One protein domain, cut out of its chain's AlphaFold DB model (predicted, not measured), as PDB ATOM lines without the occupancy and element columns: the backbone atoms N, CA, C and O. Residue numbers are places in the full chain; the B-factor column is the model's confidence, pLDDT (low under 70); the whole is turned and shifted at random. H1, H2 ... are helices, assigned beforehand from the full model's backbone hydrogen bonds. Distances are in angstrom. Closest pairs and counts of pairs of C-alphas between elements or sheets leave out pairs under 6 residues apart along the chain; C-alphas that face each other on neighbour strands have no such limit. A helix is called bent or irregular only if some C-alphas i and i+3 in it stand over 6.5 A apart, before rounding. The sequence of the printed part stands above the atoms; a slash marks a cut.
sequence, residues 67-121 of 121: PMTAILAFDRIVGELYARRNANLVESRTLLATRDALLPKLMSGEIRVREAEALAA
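What this domain is: This is residues 67 to 121 of the 121 residues of an uncharacterized protein of Sphingomonas sp. Leaf67 (UniProt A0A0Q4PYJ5). One long helix, H1, makes nearly the whole length of a rod, and past its last residue the chain folds back into a short helix, H2, making a hook at that end. Residues 67 to 97 stand free as a long arm. The printed part has 55 residues with two named helices, H1 then H2, and no named strand; the class is all helix. It is extended, with a radius of gyration of the C-alphas of 19.5 A and spans of 62 by 17 by 8 A.

How they stand to each other: H1, residues 68 to 108, has a kink of 28 degrees near residue 77. It is only just irregular: C-alphas 101 and 104 are 6.8 A apart. H2, residues 113 to 119, is close to H1 but not clearly touching it; their closest C-alphas, those of Leu 106 and Val 113, are 7.2 A apart. They run opposite ways at a steep tilt of 49 degrees. O i to N i+4 pairs are within hydrogen-bond range in 34 of 37 cases in H1 and 2 of 3 in H2.

Where its parts are: H1 measures 59.4 A from C-alpha 68 at (184.870, 298.119, 240.673) to C-alpha 108 at (219.980, 272.685, 281.257). H2 measures 10.0 A and ends at C-alpha 119, (203.093, 272.479, 277.853).

The domain as a whole: The C-alphas farthest apart, those of Pro 67 and Gly 109, are 62.5 A apart. The printed part has no cut, and the link from H1 to H2 is tight. Mean pLDDT of the printed part is 91.9; residues 120 to 121 are under 70.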
ATOM      1  N   PRO A  67     186.790 298.394 236.203       97.38
ATOM      2  CA  PRO A  67     185.504 298.427 236.887       97.38
ATOM      3  C   PRO A  67     185.633 297.936 238.335       97.38
ATOM      4  O   PRO A  67     186.366 296.985 238.611       97.38
ATOM      5  N   MET A  68     184.855 298.517 239.255       96.75
ATOM      6  CA  MET A  68     184.870 298.119 240.673       96.75
ATOM      7  C   MET A  68     184.597 296.624 240.879       96.75
ATOM      8  O   MET A  68     185.151 296.021 241.788       96.75
ATOM      9  N   THR A  69     183.792 295.999 240.019       97.88
ATOM     10  CA  THR A  69     183.525 294.555 240.070       97.88
ATOM     11  C   THR A  69     184.787 293.714 239.871       97.88
ATOM     12  O   THR A  69     184.962 292.711 240.560       97.88
ATOM     13  N   ALA A  70     185.693 294.134 238.981       97.75
ATOM     14  CA  ALA A  70     186.974 293.465 238.767       97.75
ATOM     15  C   ALA A  70     187.916 293.664 239.963       97.75
ATOM     16  O   ALA A  70     188.554 292.710 240.402       97.75
ATOM     17  N   ILE A  71     187.943 294.875 240.531       97.75
ATOM     18  CA  ILE A  71     188.730 295.192 241.734       97.75
ATOM     19  C   ILE A  71     188.273 294.329 242.919       97.75
ATOM     20  O   ILE A  71     189.095 293.720 243.591       97.75
ATOM     21  N   LEU A  72     186.964 294.196 243.142       97.38
ATOM     22  CA  LEU A  72     186.429 293.363 244.225       97.38
ATOM     23  C   LEU A  72     186.701 291.865 244.010       97.38
ATOM     24  O   LEU A  72     186.965 291.137 244.967       97.38
ATOM     25  N   ALA A  73     186.661 291.390 242.760       98.00
ATOM     26  CA  ALA A  73     187.024 290.011 242.439       98.00
ATOM     27  C   ALA A  73     188.515 289.734 242.704       98.00
ATOM     28  O   ALA A  73     188.849 288.674 243.239       98.00
ATOM     29  N   PHE A  74     189.385 290.692 242.373       97.19
ATOM     30  CA  PHE A  74     190.805 290.663 242.715       97.19
ATOM     31  C   PHE A  74     191.011 290.628 244.235       97.19
ATOM     32  O   PHE A  74     191.685 289.729 244.736       97.19
ATOM     33  N   ASP A  75     190.365 291.536 244.968       96.88
ATOM     34  CA  ASP A  75     190.467 291.636 246.426       96.88
ATOM     35  C   ASP A  75     190.053 290.352 247.134       96.88
ATOM     36  O   ASP A  75     190.693 289.958 248.104       96.88
ATOM     37  N   ARG A  76     189.022 289.659 246.640       97.50
ATOM     38  CA  ARG A  76     188.610 288.371 247.210       97.50
ATOM     39  C   ARG A  76     189.739 287.339 247.139       97.50
ATOM     40  O   ARG A  76     189.985 286.632 248.108       97.50
ATOM     41  N   ILE A  77     190.426 287.257 246.002       97.19
ATOM     42  CA  ILE A  77     191.498 286.278 245.784       97.19
ATOM     43  C   ILE A  77     192.745 286.677 246.575       97.19
ATOM     44  O   ILE A  77     193.309 285.873 247.314       97.19
ATOM     45  N   VAL A  78     193.180 287.927 246.432       96.50
ATOM     46  CA  VAL A  78     194.415 288.415 247.054       96.50
ATOM     47  C   VAL A  78     194.254 288.557 248.564       96.50
ATOM     48  O   VAL A  78     195.161 288.195 249.309       96.50
ATOM     49  N   GLY A  79     193.087 288.985 249.039       96.38
ATOM     50  CA  GLY A  79     192.772 289.086 250.461       96.38
ATOM     51  C   GLY A  79     192.913 287.752 251.195       96.38
ATOM     52  O   GLY A  79     193.529 287.713 252.260       96.38
ATOM     53  N   GLU A  80     192.447 286.642 250.610       96.44
ATOM     54  CA  GLU A  80     192.641 285.299 251.181       96.44
ATOM     55  C   GLU A  80     194.131 284.932 251.300       96.44
ATOM     56  O   GLU A  80     194.559 284.355 252.305       96.44
ATOM     57  N   LEU A  81     194.947 285.296 250.306       96.44
ATOM     58  CA  LEU A  81     196.392 285.055 250.332       96.44
ATOM     59  C   LEU A  81     197.090 285.894 251.408       96.44
ATOM     60  O   LEU A  81     197.938 285.374 252.137       96.44
ATOM     61  N   TYR A  82     196.715 287.166 251.552       95.50
ATOM     62  CA  TYR A  82     197.241 288.039 252.605       95.50
ATOM     63  C   TYR A  82     196.834 287.560 254.000       95.50
ATOM     64  O   TYR A  82     197.671 287.548 254.902       95.50
ATOM     65  N   ALA A  83     195.594 287.099 254.174       94.50
ATOM     66  CA  ALA A  83     195.133 286.525 255.434       94.50
ATOM     67  C   ALA A  83     195.966 285.293 255.824       94.50
ATOM     68  O   ALA A  83     196.472 285.220 256.945       94.50
ATOM     69  N   ARG A  84     196.195 284.369 254.879       96.56
ATOM     70  CA  ARG A  84     197.063 283.197 255.094       96.56
ATOM     71  C   ARG A  84     198.501 283.599 255.410       96.56
ATOM     72  O   ARG A  84     199.090 283.079 256.350       96.56
ATOM     73  N   ARG A  85     199.063 284.555 254.665       95.56
ATOM     74  CA  ARG A  85     200.407 285.089 254.926       95.56
ATOM     75  C   ARG A  85     200.520 285.642 256.346       95.56
ATOM     76  O   ARG A  85     201.500 285.356 257.027       95.56
ATOM     77  N   ASN A  86     199.535 286.419 256.788       94.62
ATOM     78  CA  ASN A  86     199.535 287.016 258.120       94.62
ATOM     79  C   ASN A  86     199.412 285.951 259.215       94.62
ATOM     80  O   ASN A  86     200.170 286.005 260.181       94.62
ATOM     81  N   ALA A  87     198.541 284.952 259.037       95.94
ATOM     82  CA  ALA A  87     198.436 283.821 259.959       95.94
ATOM     83  C   ALA A  87     199.776 283.078 260.098       95.94
ATOM     84  O   ALA A  87     200.255 282.884 261.214       95.94
ATOM     85  N   ASN A  88     200.440 282.780 258.978       97.12
ATOM     86  CA  ASN A  88     201.745 282.112 258.977       97.12
ATOM     87  C   ASN A  88     202.842 282.960 259.646       97.12
ATOM     88  O   ASN A  88     203.719 282.426 260.321       97.12
ATOM     89  N   LEU A  89     202.819 284.286 259.466       95.56
ATOM     90  CA  LEU A  89     203.769 285.187 260.129       95.56
ATOM     91  C   LEU A  89     203.564 285.208 261.647       95.56
ATOM     92  O   LEU A  89     204.545 285.213 262.391       95.56
ATOM     93  N   VAL A  90     202.310 285.215 262.104       95.50
ATOM     94  CA  VAL A  90     201.978 285.130 263.532       95.50
ATOM     95  C   VAL A  90     202.435 283.790 264.099       95.50
ATOM     96  O   VAL A  90     203.162 283.776 265.089       95.50
ATOM     97  N   GLU A  91     202.097 282.683 263.443       97.12
ATOM     98  CA  GLU A  91     202.526 281.343 263.853       97.12
ATOM     99  C   GLU A  91     204.053 281.232 263.925       97.12
ATOM    100  O   GLU A  91     204.599 280.787 264.932       97.12
ATOM    101  N   SER A  92     204.764 281.721 262.906       97.88
ATOM    102  CA  SER A  92     206.228 281.720 262.886       97.88
ATOM    103  C   SER A  92     206.824 282.484 264.072       97.88
ATOM    104  O   SER A  92     207.764 281.998 264.704       97.88
ATOM    105  N   ARG A  93     206.260 283.649 264.424       96.62
ATOM    106  CA  ARG A  93     206.683 284.427 265.601       96.62
ATOM    107  C   ARG A  93     206.427 283.668 266.901       96.62
ATOM    108  O   ARG A  93     207.308 283.642 267.759       96.62
ATOM    109  N   THR A  94     205.268 283.024 267.031       96.12
ATOM    110  CA  THR A  94     204.938 282.182 268.189       96.12
ATOM    111  C   THR A  94     205.924 281.024 268.321       96.12
ATOM    112  O   THR A  94     206.487 280.828 269.392       96.12
ATOM    113  N   LEU A  95     206.211 280.306 267.232       96.81
ATOM    114  CA  LEU A  95     207.161 279.189 267.234       96.81
ATOM    115  C   LEU A  95     208.579 279.629 267.615       96.81
ATOM    116  O   LEU A  95     209.251 278.930 268.373       96.81
ATOM    117  N   LEU A  96     209.027 280.792 267.130       97.38
ATOM    118  CA  LEU A  96     210.311 281.373 267.527       97.38
ATOM    119  C   LEU A  96     210.349 281.669 269.031       97.38
ATOM    120  O   LEU A  96     211.297 281.263 269.701       97.38
ATOM    121  N   ALA A  97     209.304 282.302 269.570       95.50
ATOM    122  CA  ALA A  97     209.213 282.599 270.998       95.50
ATOM    123  C   ALA A  97     209.175 281.320 271.853       95.50
ATOM    124  O   ALA A  97     209.893 281.223 272.849       95.50
ATOM    125  N   THR A  98     208.401 280.313 271.441       93.81
ATOM    126  CA  THR A  98     208.331 279.009 272.117       93.81
ATOM    127  C   THR A  98     209.686 278.307 272.108       93.81
ATOM    128  O   THR A  98     210.138 277.827 273.147       93.81
ATOM    129  N   ARG A  99     210.381 278.289 270.963       94.69
ATOM    130  CA  ARG A  99     211.741 277.745 270.863       94.69
ATOM    131  C   ARG A  99     212.679 278.449 271.836       94.69
ATOM    132  O   ARG A  99     213.376 277.775 272.589       94.69
ATOM    133  N   ASP A 100     212.695 279.777 271.824       96.00
ATOM    134  CA  ASP A 100     213.621 280.569 272.638       96.00
ATOM    135  C   ASP A 100     213.342 280.415 274.142       96.00
ATOM    136  O   ASP A 100     214.272 280.444 274.946       96.00
ATOM    137  N   ALA A 101     212.088 280.163 274.525       91.31
ATOM    138  CA  ALA A 101     211.705 279.877 275.905       91.31
ATOM    139  C   ALA A 101     212.070 278.451 276.362       91.31
ATOM    140  O   ALA A 101     212.480 278.255 277.510       91.31
ATOM    141  N   LEU A 102     211.906 277.447 275.493       92.12
ATOM    142  CA  LEU A 102     212.097 276.036 275.854       92.12
ATOM    143  C   LEU A 102     213.546 275.570 275.709       92.12
ATOM    144  O   LEU A 102     214.014 274.769 276.519       92.12
ATOM    145  N   LEU A 103     214.267 276.057 274.698       94.25
ATOM    146  CA  LEU A 103     215.597 275.554 274.359       94.25
ATOM    147  C   LEU A 103     216.602 275.680 275.521       94.25
ATOM    148  O   LEU A 103     217.269 274.684 275.808       94.25
ATOM    149  N   PRO A 104     216.691 276.806 276.259       94.56
ATOM    150  CA  PRO A 104     217.596 276.904 277.404       94.56
ATOM    151  C   PRO A 104     217.278 275.891 278.514       94.56
ATOM    152  O   PRO A 104     218.192 275.293 279.076       94.56
ATOM    153  N   LYS A 105     215.987 275.655 278.791       92.25
ATOM    154  CA  LYS A 105     215.517 274.744 279.850       92.25
ATOM    155  C   LYS A 105     215.715 273.271 279.497       92.25
ATOM    156  O   LYS A 105     216.005 272.447 280.361       92.25
ATOM    157  N   LEU A 106     215.569 272.931 278.215       92.19
ATOM    158  CA  LEU A 106     215.867 271.591 277.706       92.19
ATOM    159  C   LEU A 106     217.374 271.307 277.771       92.19
ATOM    160  O   LEU A 106     217.775 270.225 278.192       92.19
ATOM    161  N   MET A 107     218.204 272.291 277.406       92.88
ATOM    162  CA  MET A 107     219.668 272.174 277.442       92.88
ATOM    163  C   MET A 107     220.224 272.091 278.870       92.88
ATOM    164  O   MET A 107     221.198 271.375 279.095       92.88
ATOM    165  N   SER A 108     219.614 272.786 279.836       94.69
ATOM    166  CA  SER A 108     219.980 272.685 281.257       94.69
ATOM    167  C   SER A 108     219.463 271.404 281.925       94.69
ATOM    168  O   SER A 108     219.920 271.051 283.011       94.69
ATOM    169  N   GLY A 109     218.521 270.700 281.287       90.25
ATOM    170  CA  GLY A 109     217.840 269.536 281.849       90.25
ATOM    171  C   GLY A 109     216.781 269.874 282.902       90.25
ATOM    172  O   GLY A 109     216.294 268.955 283.558       90.25
ATOM    173  N   GLU A 110     216.426 271.154 283.057       89.94
ATOM    174  CA  GLU A 110     215.373 271.640 283.961       89.94
ATOM    175  C   GLU A 110     213.990 271.104 283.572       89.94
ATOM    176  O   GLU A 110     213.166 270.844 284.442       89.94
ATOM    177  N   ILE A 111     213.756 270.899 282.271       87.88
ATOM    178  CA  ILE A 111     212.549 270.251 281.748       87.88
ATOM    179  C   ILE A 111     212.929 269.071 280.854       87.88
ATOM    180  O   ILE A 111     213.901 269.127 280.092       87.88
ATOM    181  N   ARG A 112     212.161 267.982 280.927       88.25
ATOM    182  CA  ARG A 112     212.290 266.845 280.000       88.25
ATOM    183  C   ARG A 112     211.389 267.047 278.782       88.25
ATOM    184  O   ARG A 112     210.357 267.700 278.858       88.25
ATOM    185  N   VAL A 113     211.733 266.407 277.662       82.25
ATOM    186  CA  VAL A 113     210.972 266.518 276.399       82.25
ATOM    187  C   VAL A 113     209.484 266.189 276.586       82.25
ATOM    188  O   VAL A 113     208.641 266.951 276.132       82.25
ATOM    189  N   ARG A 114     209.152 265.132 277.344       83.94
ATOM    190  CA  ARG A 114     207.754 264.746 277.628       83.94
ATOM    191  C   ARG A 114     206.962 265.807 278.399       83.94
ATOM    192  O   ARG A 114     205.757 265.920 278.223       83.94
ATOM    193  N   GLU A 115     207.626 266.560 279.271       79.88
ATOM    194  CA  GLU A 115     207.001 267.640 280.043       79.88
ATOM    195  C   GLU A 115     206.798 268.875 279.159       79.88
ATOM    196  O   GLU A 115     205.760 269.526 279.233       79.88
ATOM    197  N   ALA A 116     207.757 269.158 278.272       77.38
ATOM    198  CA  ALA A 116     207.659 270.243 277.302       77.38
ATOM    199  C   ALA A 116     206.548 270.004 276.259       77.38
ATOM    200  O   ALA A 116     205.834 270.942 275.918       77.38
ATOM    201  N   GLU A 117     206.361 268.763 275.793       79.50
ATOM    202  CA  GLU A 117     205.269 268.389 274.877       79.50
ATOM    203  C   GLU A 117     203.882 268.664 275.483       79.50
ATOM    204  O   GLU A 117     203.002 269.160 274.788       79.50
ATOM    205  N   ALA A 118     203.696 268.412 276.784       78.38
ATOM    206  CA  ALA A 118     202.435 268.677 277.483       78.38
ATOM    207  C   ALA A 118     202.153 270.176 277.713       78.38
ATOM    208  O   ALA A 118     201.003 270.555 277.901       78.38
ATOM    209  N   LEU A 119     203.191 271.019 277.712       71.75
ATOM    210  CA  LEU A 119     203.093 272.479 277.853       71.75
ATOM    211  C   LEU A 119     202.835 273.203 276.522       71.75
ATOM    212  O   LEU A 119     202.423 274.360 276.536       71.75
ATOM    213  N   ALA A 120     203.133 272.554 275.392       65.56
ATOM    214  CA  ALA A 120     202.988 273.114 274.048       65.56
ATOM    215  C   ALA A 120     201.669 272.724 273.345       65.56
ATOM    216  O   ALA A 120     201.428 273.196 272.232       65.56
ATOM    217  N   ALA A 121     200.862 271.860 273.970       56.75
ATOM    218  CA  ALA A 121     199.541 271.422 273.511       56.75
ATOM    219  C   ALA A 121     198.422 272.303 274.083       56.75
ATOM    220  O   ALA A 121     197.433 272.527 273.349       56.75
TER     221      ALA A 121